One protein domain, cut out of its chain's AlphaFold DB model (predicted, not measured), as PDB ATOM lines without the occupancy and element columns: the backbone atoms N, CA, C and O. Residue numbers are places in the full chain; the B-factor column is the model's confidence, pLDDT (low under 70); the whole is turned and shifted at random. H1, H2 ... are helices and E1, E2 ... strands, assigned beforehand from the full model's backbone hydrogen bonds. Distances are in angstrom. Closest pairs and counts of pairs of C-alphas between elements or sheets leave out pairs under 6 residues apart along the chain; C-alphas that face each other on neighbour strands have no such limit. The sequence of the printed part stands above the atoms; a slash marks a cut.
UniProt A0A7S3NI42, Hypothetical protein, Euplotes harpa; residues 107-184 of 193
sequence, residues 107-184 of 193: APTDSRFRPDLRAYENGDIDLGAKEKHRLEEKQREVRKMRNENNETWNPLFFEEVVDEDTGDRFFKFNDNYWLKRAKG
ATOM      1  N   ALA A 107     290.475 279.490 270.853       97.00
ATOM      2  CA  ALA A 107     290.622 278.358 269.948       97.00
ATOM      3  C   ALA A 107     290.069 278.703 268.553       97.00
ATOM      4  O   ALA A 107     289.067 279.419 268.469       97.00
ATOM      5  N   PRO A 108     290.636 278.151 267.466       96.56
ATOM      6  CA  PRO A 108     290.102 278.341 266.115       96.56
ATOM      7  C   PRO A 108     288.679 277.784 265.960       96.56
ATOM      8  O   PRO A 108     287.972 278.169 265.041       96.56
ATOM      9  N   THR A 109     288.237 276.923 266.882       96.94
ATOM     10  CA  THR A 109     286.884 276.360 266.956       96.94
ATOM     11  C   THR A 109     285.885 277.246 267.714       96.94
ATOM     12  O   THR A 109     284.755 276.823 267.933       96.94
ATOM     13  N   ASP A 110     286.275 278.432 268.200       97.88
ATOM     14  CA  ASP A 110     285.353 279.337 268.904       97.88
ATOM     15  C   ASP A 110     284.247 279.822 267.957       97.88
ATOM     16  O   ASP A 110     284.509 280.139 266.795       97.88
ATOM     17  N   SER A 111     283.000 279.889 268.432       97.38
ATOM     18  CA  SER A 111     281.851 280.264 267.597       97.38
ATOM     19  C   SER A 111     281.967 281.663 266.988       97.38
ATOM     20  O   SER A 111     281.362 281.913 265.950       97.38
ATOM     21  N   ARG A 112     282.775 282.566 267.564       97.56
ATOM     22  CA  ARG A 112     282.999 283.917 267.012       97.56
ATOM     23  C   ARG A 112     283.676 283.922 265.646       97.56
ATOM     24  O   ARG A 112     283.570 284.922 264.931       97.56
ATOM     25  N   PHE A 113     284.366 282.834 265.308       97.56
ATOM     26  CA  PHE A 113     285.005 282.627 264.013       97.56
ATOM     27  C   PHE A 113     284.089 281.965 262.981       97.56
ATOM     28  O   PHE A 113     284.509 281.829 261.836       97.56
ATOM     29  N   ARG A 114     282.851 281.579 263.338       97.88
ATOM     30  CA  ARG A 114     281.916 280.987 262.374       97.88
ATOM     31  C   ARG A 114     281.616 281.964 261.232       97.88
ATOM     32  O   ARG A 114     280.965 282.986 261.482       97.88
ATOM     33  N   PRO A 115     282.045 281.666 259.992       97.69
ATOM     34  CA  PRO A 115     281.955 282.622 258.893       97.69
ATOM     35  C   PRO A 115     280.506 282.916 258.491       97.69
ATOM     36  O   PRO A 115     280.185 284.054 258.165       97.69
ATOM     37  N   ASP A 116     279.616 281.929 258.587       98.06
ATOM     38  CA  ASP A 116     278.196 282.087 258.281       98.06
ATOM     39  C   ASP A 116     277.472 282.996 259.281       98.06
ATOM     40  O   ASP A 116     276.756 283.912 258.878       98.06
ATOM     41  N   LEU A 117     277.714 282.803 260.583       96.62
ATOM     42  CA  LEU A 117     277.167 283.668 261.632       96.62
ATOM     43  C   LEU A 117     277.727 285.091 261.536       96.62
ATOM     44  O   LEU A 117     276.976 286.050 261.699       96.62
ATOM     45  N   ARG A 118     279.026 285.241 261.245       97.25
ATOM     46  CA  ARG A 118     279.663 286.556 261.072       97.25
ATOM     47  C   ARG A 118     279.111 287.301 259.858       97.25
ATOM     48  O   ARG A 118     278.843 288.494 259.963       97.25
ATOM     49  N   ALA A 119     278.950 286.619 258.725       97.69
ATOM     50  CA  ALA A 119     278.365 287.204 257.522       97.69
ATOM     51  C   ALA A 119     276.926 287.670 257.781       97.69
ATOM     52  O   ALA A 119     276.595 288.819 257.496       97.69
ATOM     53  N   TYR A 120     276.117 286.824 258.425       96.31
ATOM     54  CA  TYR A 120     274.736 287.156 258.765       96.31
ATOM     55  C   TYR A 120     274.634 288.329 259.754       96.31
ATOM     56  O   TYR A 120     273.840 289.240 259.537       96.31
ATOM     57  N   GLU A 121     275.472 288.363 260.797       95.38
ATOM     58  CA  GLU A 121     275.536 289.483 261.751       95.38
ATOM     59  C   GLU A 121     275.923 290.810 261.073       95.38
ATOM     60  O   GLU A 121     275.427 291.866 261.457       95.38
ATOM     61  N   ASN A 122     276.753 290.760 260.025       96.00
ATOM     62  CA  ASN A 122     277.130 291.922 259.215       96.00
ATOM     63  C   ASN A 122     276.090 292.288 258.133       96.00
ATOM     64  O   ASN A 122     276.308 293.238 257.381       96.00
ATOM     65  N   GLY A 123     274.978 291.551 258.034       96.12
ATOM     66  CA  GLY A 123     273.910 291.783 257.058       96.12
ATOM     67  C   GLY A 123     274.137 291.158 255.676       96.12
ATOM     68  O   GLY A 123     273.317 291.366 254.783       96.12
ATOM     69  N   ASP A 124     275.202 290.374 255.486       97.88
ATOM     70  CA  ASP A 124     275.464 289.648 254.238       97.88
ATOM     71  C   ASP A 124     274.775 288.275 254.268       97.88
ATOM     72  O   ASP A 124     275.350 287.243 254.633       97.88
ATOM     73  N   ILE A 125     273.483 288.287 253.933       97.19
ATOM     74  CA  ILE A 125     272.608 287.110 253.992       97.19
ATOM     75  C   ILE A 125     273.047 286.041 252.981       97.19
ATOM     76  O   ILE A 125     273.038 284.851 253.308       97.19
ATOM     77  N   ASP A 126     273.459 286.451 251.779       98.00
ATOM     78  CA  ASP A 126     273.847 285.536 250.702       98.00
ATOM     79  C   ASP A 126     275.149 284.804 251.042       98.00
ATOM     80  O   ASP A 126     275.229 283.574 250.918       98.00
ATOM     81  N   LEU A 127     276.158 285.532 251.537       98.25
ATOM     82  CA  LEU A 127     277.390 284.919 252.028       98.25
ATOM     83  C   LEU A 127     277.110 284.005 253.222       98.25
ATOM     84  O   LEU A 127     277.621 282.885 253.260       98.25
ATOM     85  N   GLY A 128     276.262 284.437 254.160       98.19
ATOM     86  CA  GLY A 128     275.856 283.627 255.307       98.19
ATOM     87  C   GLY A 128     275.243 282.288 254.891       98.19
ATOM     88  O   GLY A 128     275.648 281.236 255.388       98.19
ATOM     89  N   ALA A 129     274.318 282.294 253.929       98.12
ATOM     90  CA  ALA A 129     273.696 281.077 253.412       98.12
ATOM     91  C   ALA A 129     274.703 280.152 252.703       98.12
ATOM     92  O   ALA A 129     274.682 278.935 252.914       98.12
ATOM     93  N   LYS A 130     275.610 280.721 251.897       98.44
ATOM     94  CA  LYS A 130     276.662 279.969 251.199       98.44
ATOM     95  C   LYS A 130     277.631 279.300 252.176       98.44
ATOM     96  O   LYS A 130     277.905 278.107 252.045       98.44
ATOM     97  N   GLU A 131     278.129 280.049 253.157       98.38
ATOM     98  CA  GLU A 131     279.049 279.527 254.168       98.38
ATOM     99  C   GLU A 131     278.364 278.485 255.053       98.38
ATOM    100  O   GLU A 131     278.949 277.436 255.313       98.38
ATOM    101  N   LYS A 132     277.091 278.689 255.421       98.06
ATOM    102  CA  LYS A 132     276.307 277.686 256.154       98.06
ATOM    103  C   LYS A 132     276.270 276.355 255.406       98.06
ATOM    104  O   LYS A 132     276.545 275.315 256.001       98.06
ATOM    105  N   HIS A 133     275.969 276.383 254.106       98.19
ATOM    106  CA  HIS A 133     275.948 275.171 253.289       98.19
ATOM    107  C   HIS A 133     277.322 274.483 253.254       98.19
ATOM    108  O   HIS A 133     277.405 273.281 253.502       98.19
ATOM    109  N   ARG A 134     278.406 275.243 253.037       98.19
ATOM    110  CA  ARG A 134     279.782 274.715 253.039       98.19
ATOM    111  C   ARG A 134     280.143 274.032 254.364       98.19
ATOM    112  O   ARG A 134     280.719 272.947 254.350       98.19
ATOM    113  N   LEU A 135     279.805 274.655 255.496       97.69
ATOM    114  CA  LEU A 135     280.084 274.123 256.834       97.69
ATOM    115  C   LEU A 135     279.298 272.840 257.124       97.69
ATOM    116  O   LEU A 135     279.857 271.879 257.652       97.69
ATOM    117  N   GLU A 136     278.012 272.807 256.767       97.31
ATOM    118  CA  GLU A 136     277.176 271.622 256.959       97.31
ATOM    119  C   GLU A 136     277.649 270.439 256.103       97.31
ATOM    120  O   GLU A 136     277.706 269.320 256.614       97.31
ATOM    121  N   GLU A 137     278.031 270.665 254.841       97.75
ATOM    122  CA  GLU A 137     278.598 269.612 253.986       97.75
ATOM    123  C   GLU A 137     279.938 269.102 254.530       97.75
ATOM    124  O   GLU A 137     280.092 267.895 254.721       97.75
ATOM    125  N   LYS A 138     280.860 269.997 254.925       97.06
ATOM    126  CA  LYS A 138     282.128 269.612 255.577       97.06
ATOM    127  C   LYS A 138     281.878 268.746 256.818       97.06
ATOM    128  O   LYS A 138     282.520 267.712 257.005       97.06
ATOM    129  N   GLN A 139     280.907 269.112 257.660       95.69
ATOM    130  CA  GLN A 139     280.558 268.328 258.849       95.69
ATOM    131  C   GLN A 139     279.972 266.949 258.494       95.69
ATOM    132  O   GLN A 139     280.287 265.959 259.169       95.69
ATOM    133  N   ARG A 140     279.134 266.861 257.450       96.69
ATOM    134  CA  ARG A 140     278.559 265.596 256.954       96.69
ATOM    135  C   ARG A 140     279.643 264.667 256.411       96.69
ATOM    136  O   ARG A 140     279.646 263.489 256.766       96.69
ATOM    137  N   GLU A 141     280.585 265.189 255.631       95.94
ATOM    138  CA  GLU A 141     281.715 264.430 255.086       95.94
ATOM    139  C   GLU A 141     282.620 263.882 256.194       95.94
ATOM    140  O   GLU A 141     282.868 262.678 256.248       95.94
ATOM    141  N   VAL A 142     283.028 264.721 257.155       94.12
ATOM    142  CA  VAL A 142     283.861 264.289 258.293       94.12
ATOM    143  C   VAL A 142     283.129 263.264 259.169       94.12
ATOM    144  O   VAL A 142     283.746 262.375 259.755       94.12
ATOM    145  N   ARG A 143     281.797 263.353 259.293       94.12
ATOM    146  CA  ARG A 143     280.998 262.319 259.974       94.12
ATOM    147  C   ARG A 143     280.977 261.006 259.185       94.12
ATOM    148  O   ARG A 143     281.094 259.949 259.796       94.12
ATOM    149  N   LYS A 144     280.838 261.066 257.858       95.31
ATOM    150  CA  LYS A 144     280.857 259.885 256.987       95.31
ATOM    151  C   LYS A 144     282.198 259.153 257.079       95.31
ATOM    152  O   LYS A 144     282.189 257.958 257.349       95.31
ATOM    153  N   MET A 145     283.318 259.872 256.972       94.62
ATOM    154  CA  MET A 145     284.662 259.286 257.088       94.62
ATOM    155  C   MET A 145     284.886 258.613 258.450       94.62
ATOM    156  O   MET A 145     285.352 257.481 258.507       94.62
ATOM    157  N   ARG A 146     284.484 259.265 259.553       94.44
ATOM    158  CA  ARG A 146     284.579 258.669 260.900       94.44
ATOM    159  C   ARG A 146     283.793 257.363 261.016       94.44
ATOM    160  O   ARG A 146     284.305 256.394 261.565       94.44
ATOM    161  N   ASN A 147     282.574 257.326 260.473       93.44
ATOM    162  CA  ASN A 147     281.753 256.116 260.475       93.44
ATOM    163  C   ASN A 147     282.383 254.995 259.635       93.44
ATOM    164  O   ASN A 147     282.392 253.849 260.070       93.44
ATOM    165  N   GLU A 148     282.910 255.313 258.449       96.00
ATOM    166  CA  GLU A 148     283.581 254.343 257.568       96.00
ATOM    167  C   GLU A 148     284.844 253.756 258.217       96.00
ATOM    168  O   GLU A 148     285.122 252.568 258.058       96.00
ATOM    169  N   ASN A 149     285.555 254.557 259.014       95.38
ATOM    170  CA  ASN A 149     286.752 254.139 259.743       95.38
ATOM    171  C   ASN A 149     286.464 253.502 261.119       95.38
ATOM    172  O   ASN A 149     287.405 253.116 261.810       95.38
ATOM    173  N   ASN A 150     285.195 253.390 261.539       94.19
ATOM    174  CA  ASN A 150     284.801 252.996 262.901       94.19
ATOM    175  C   ASN A 150     285.473 253.842 264.010       94.19
ATOM    176  O   ASN A 150     285.779 253.346 265.096       94.19
ATOM    177  N   GLU A 151     285.704 255.130 263.749       93.88
ATOM    178  CA  GLU A 151     286.300 256.068 264.699       93.88
ATOM    179  C   GLU A 151     285.234 256.693 265.605       93.88
ATOM    180  O   GLU A 151     284.212 257.210 265.146       93.88
ATOM    181  N   THR A 152     285.492 256.710 266.914       90.69
ATOM    182  CA  THR A 152     284.627 257.401 267.882       90.69
ATOM    183  C   THR A 152     285.062 258.854 268.043       90.69
ATOM    184  O   THR A 152     286.245 259.151 268.206       90.69
ATOM    185  N   TRP A 153     284.100 259.777 268.013       90.00
ATOM    186  CA  TRP A 153     284.361 261.187 268.286       90.00
ATOM    187  C   TRP A 153     284.468 261.448 269.787       90.00
ATOM    188  O   TRP A 153     283.507 261.210 270.513       90.00
ATOM    189  N   ASN A 154     285.590 262.026 270.216       91.06
ATOM    190  CA  ASN A 154     285.815 262.442 271.597       91.06
ATOM    191  C   ASN A 154     285.960 263.974 271.670       91.06
ATOM    192  O   ASN A 154     286.796 264.531 270.952       91.06
ATOM    193  N   PRO A 155     285.170 264.679 272.501       94.06
ATOM    194  CA  PRO A 155     285.351 266.113 272.718       94.06
ATOM    195  C   PRO A 155     286.736 266.437 273.303       94.06
ATOM    196  O   PRO A 155     287.243 265.728 274.161       94.06
ATOM    197  N   LEU A 156     287.345 267.550 272.878       94.69
ATOM    198  CA  LEU A 156     288.692 267.934 273.340       94.69
ATOM    199  C   LEU A 156     288.736 268.430 274.791       94.69
ATOM    200  O   LEU A 156     289.718 268.214 275.498       94.69
ATOM    201  N   PHE A 157     287.703 269.160 275.215       96.31
ATOM    202  CA  PHE A 157     287.701 269.899 276.485       96.31
ATOM    203  C   PHE A 157     286.773 269.293 277.540       96.31
ATOM    204  O   PHE A 157     286.641 269.843 278.631       96.31
ATOM    205  N   PHE A 158     286.132 268.172 277.209       97.25
ATOM    206  CA  PHE A 158     285.196 267.487 278.083       97.25
ATOM    207  C   PHE A 158     285.355 265.975 277.961       97.25
ATOM    208  O   PHE A 158     285.650 265.470 276.882       97.25
ATOM    209  N   GLU A 159     285.109 265.275 279.057       96.19
ATOM    210  CA  GLU A 159     285.078 263.818 279.141       96.19
ATOM    211  C   GLU A 159     283.686 263.350 279.579       96.19
ATOM    212  O   GLU A 159     283.038 264.009 280.391       96.19
ATOM    213  N   GLU A 160     283.200 262.247 279.009       95.31
ATOM    214  CA  GLU A 160     281.941 261.629 279.439       95.31
ATOM    215  C   GLU A 160     282.175 260.899 280.769       95.31
ATOM    216  O   GLU A 160     283.055 260.045 280.869       95.31
ATOM    217  N   VAL A 161     281.398 261.256 281.788       95.69
ATOM    218  CA  VAL A 161     281.465 260.711 283.150       95.69
ATOM    219  C   VAL A 161     280.062 260.288 283.578       95.69
ATOM    220  O   VAL A 161     279.065 260.839 283.110       95.69
ATOM    221  N   VAL A 162     279.990 259.287 284.451       95.81
ATOM    222  CA  VAL A 162     278.755 258.868 285.119       95.81
ATOM    223  C   VAL A 162     278.799 259.401 286.544       95.81
ATOM    224  O   VAL A 162     279.782 259.169 287.247       95.81
ATOM    225  N   ASP A 163     277.768 260.135 286.948       89.62
ATOM    226  CA  ASP A 163     277.598 260.576 288.328       89.62
ATOM    227  C   ASP A 163     277.358 259.358 289.233       89.62
ATOM    228  O   ASP A 163     276.505 258.521 288.935       89.62
ATOM    229  N   GLU A 164     278.144 259.215 290.303       90.56
ATOM    230  CA  GLU A 164     278.067 258.042 291.184       90.56
ATOM    231  C   GLU A 164     276.787 258.031 292.034       90.56
ATOM    232  O   GLU A 164     276.303 256.951 292.380       90.56
ATOM    233  N   ASP A 165     276.222 259.205 292.328       83.69
ATOM    234  CA  ASP A 165     275.050 259.353 293.188       83.69
ATOM    235  C   ASP A 165     273.747 259.192 292.391       83.69
ATOM    236  O   ASP A 165     272.805 258.545 292.861       83.69
ATOM    237  N   THR A 166     273.675 259.750 291.176       87.06
ATOM    238  CA  THR A 166     272.456 259.724 290.347       87.06
ATOM    239  C   THR A 166     272.477 258.666 289.244       87.06
ATOM    240  O   THR A 166     271.419 258.253 288.767       87.06
ATOM    241  N   GLY A 167     273.659 258.200 288.830       90.94
ATOM    242  CA  GLY A 167     273.835 257.329 287.664       90.94
ATOM    243  C   GLY A 167     273.701 258.051 286.317       90.94
ATOM    244  O   GLY A 167     273.727 257.396 285.267       90.94
ATOM    245  N   ASP A 168     273.560 259.379 286.318       93.19
ATOM    246  CA  ASP A 168     273.398 260.168 285.100       93.19
ATOM    247  C   ASP A 168     274.720 260.347 284.356       93.19
ATOM    248  O   ASP A 168     275.790 260.515 284.939       93.19
ATOM    249  N   ARG A 169     274.640 260.366 283.025       95.44
ATOM    250  CA  ARG A 169     275.788 260.675 282.169       95.44
ATOM    251  C   ARG A 169     275.900 262.175 281.961       95.44
ATOM    252  O   ARG A 169     274.940 262.809 281.521       95.44
ATOM    253  N   PHE A 170     277.086 262.730 282.180       94.81
ATOM    254  CA  PHE A 170     277.374 264.138 281.929       94.81
ATOM    255  C   PHE A 170     278.777 264.341 281.349       94.81
ATOM    256  O   PHE A 170     279.638 263.466 281.402       94.81
ATOM    257  N   PHE A 171     279.006 265.518 280.768       95.69
ATOM    258  CA  PHE A 171     280.304 265.905 280.223       95.69
ATOM    259  C   PHE A 171     281.055 266.769 281.233       95.69
ATOM    260  O   PHE A 171     280.726 267.941 281.432       95.69
ATOM    261  N   LYS A 172     282.078 266.197 281.868       96.56
ATOM    262  CA  LYS A 172     282.929 266.889 282.834       96.56
ATOM    263  C   LYS A 172     284.008 267.682 282.107       96.56
ATOM    264  O   LYS A 172     284.675 267.168 281.214       96.56
ATOM    265  N   PHE A 173     284.182 268.945 282.482       97.38
ATOM    266  CA  PHE A 173     285.267 269.777 281.963       97.38
ATOM    267  C   PHE A 173     286.628 269.221 282.404       97.38
ATOM    268  O   PHE A 173     286.814 268.925 283.582       97.38
ATOM    269  N   ASN A 174     287.576 269.100 281.470       96.00
ATOM    270  CA  ASN A 174     288.870 268.439 281.704       96.00
ATOM    271  C   ASN A 174     290.058 269.404 281.917       96.00
ATOM    272  O   ASN A 174     291.209 269.014 281.729       96.00
ATOM    273  N   ASP A 175     289.792 270.681 282.217       96.00
ATOM    274  CA  ASP A 175     290.772 271.759 282.462       96.00
ATOM    275  C   ASP A 175     291.710 272.139 281.297       96.00
ATOM    276  O   ASP A 175     292.356 273.195 281.315       96.00
ATOM    277  N   ASN A 176     291.739 271.357 280.216       95.12
ATOM    278  CA  ASN A 176     292.716 271.528 279.144       95.12
ATOM    279  C   ASN A 176     292.518 272.810 278.333       95.12
ATOM    280  O   ASN A 176     293.495 273.344 277.799       95.12
ATOM    281  N   TYR A 177     291.290 273.333 278.240       96.88
ATOM    282  CA  TYR A 177     291.013 274.545 277.462       96.88
ATOM    283  C   TYR A 177     291.836 275.740 277.958       96.88
ATOM    284  O   TYR A 177     292.543 276.384 277.181       96.88
ATOM    285  N   TRP A 178     291.790 276.024 279.265       96.50
ATOM    286  CA  TRP A 178     292.468 277.190 279.836       96.50
ATOM    287  C   TRP A 178     293.990 277.030 279.835       96.50
ATOM    288  O   TRP A 178     294.702 278.003 279.574       96.50
ATOM    289  N   LEU A 179     294.490 275.805 280.027       95.81
ATOM    290  CA  LEU A 179     295.917 275.485 279.923       95.81
ATOM    291  C   LEU A 179     296.449 275.699 278.497       95.81
ATOM    292  O   LEU A 179     297.509 276.304 278.313       95.81
ATOM    293  N   LYS A 180     295.707 275.250 277.477       95.81
ATOM    294  CA  LYS A 180     296.048 275.467 276.060       95.81
ATOM    295  C   LYS A 180     295.971 276.938 275.680       95.81
ATOM    296  O   LYS A 180     296.904 277.453 275.063       95.81
ATOM    297  N   ARG A 181     294.925 277.633 276.131       96.44
ATOM    298  CA  ARG A 181     294.755 279.077 275.942       96.44
ATOM    299  C   ARG A 181     295.912 279.883 276.517       96.44
ATOM    300  O   ARG A 181     296.390 280.801 275.858       96.44
ATOM    301  N   ALA A 182     296.376 279.548 277.720       95.38
ATOM    302  CA  ALA A 182     297.512 280.227 278.345       95.38
ATOM    303  C   ALA A 182     298.811 280.065 277.535       95.38
ATOM    304  O   ALA A 182     299.627 280.982 277.499       95.38
ATOM    305  N   LYS A 183     298.978 278.922 276.857       94.50
ATOM    306  CA  LYS A 183     300.140 278.606 276.010       94.50
ATOM    307  C   LYS A 183     299.984 279.046 274.547       94.50
ATOM    308  O   LYS A 183     300.962 279.001 273.811       94.50
ATOM    309  N   GLY A 184     298.780 279.424 274.110       92.25
ATOM    310  CA  GLY A 184     298.470 279.687 272.698       92.25
ATOM    311  C   GLY A 184     298.563 278.443 271.805       92.25
ATOM    312  O   GLY A 184     298.862 278.558 270.620       92.25
TER     313      GLY A 184
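What this domain is: This is residues 107 to 184 of the 193 residues of the protein "Hypothetical protein" of Euplotes harpa (UniProt A0A7S3NI42). Picture an open frame with an empty middle: on one side is a small hairpin of two strands, E1 and E2, with the short helix H3 following it, and on the other side is the long helix H2, with the short helix H1 folded back along its first part. Residues 149 to 157 join the two sides, and the printed part's first and last C-alphas are 8.4 A apart. The 78 printed residues hold three named helices and two named strands, in the order H1, H2, E1, E2, H3, with one antiparallel sheet, E1 - E2; the class is mixed, helices and strands. The whole is only just loose, close to extended, with a radius of gyration of the C-alphas of 17.1 A and spans of 49 by 36 by 28 A.

How they stand to each other: Look first at E1, residues 158 to 162, and E2, residues 169 to 173, an antiparallel hairpin at 144 degrees; N 159 and O 172 are 2.9 A apart, within hydrogen-bond range. A tight link leads from E2 to H3, residues 176 to 183. H1, residues 115 to 121, and H2, residues 125 to 148, form a helical hairpin: they touch, closest at the C-alphas of Asp 116 and Gly 128, 4.1 A, with a shallow tilt of 32 degrees, opposite ways. H2 touches H1 with residues 125 to 132 alone. H3 is apart from H1, H2 and E1. In H1, H2 and H3 every O i to N i+4 pair is within hydrogen-bond range.

Where its parts are: Find C-alpha 158 at (285.196, 267.487, 278.083); from there E1 runs 12.9 A, and E2 later runs 13.1 A. H2 begins at C-alpha 125, (272.608, 287.110, 253.992), and runs 34.7 A. H1 measures 9.8 A, and H3 10.7 A, ending at C-alpha 183, (300.140, 278.606, 276.010).

The domain as a whole: The C-alphas of Asp 126 and Asp 165, the two farthest apart, are 49.9 A apart. Residues 136 to 142, within H2, stand free. The printed part has no cut, no link is long, and no printed residue is under 70 in pLDDT.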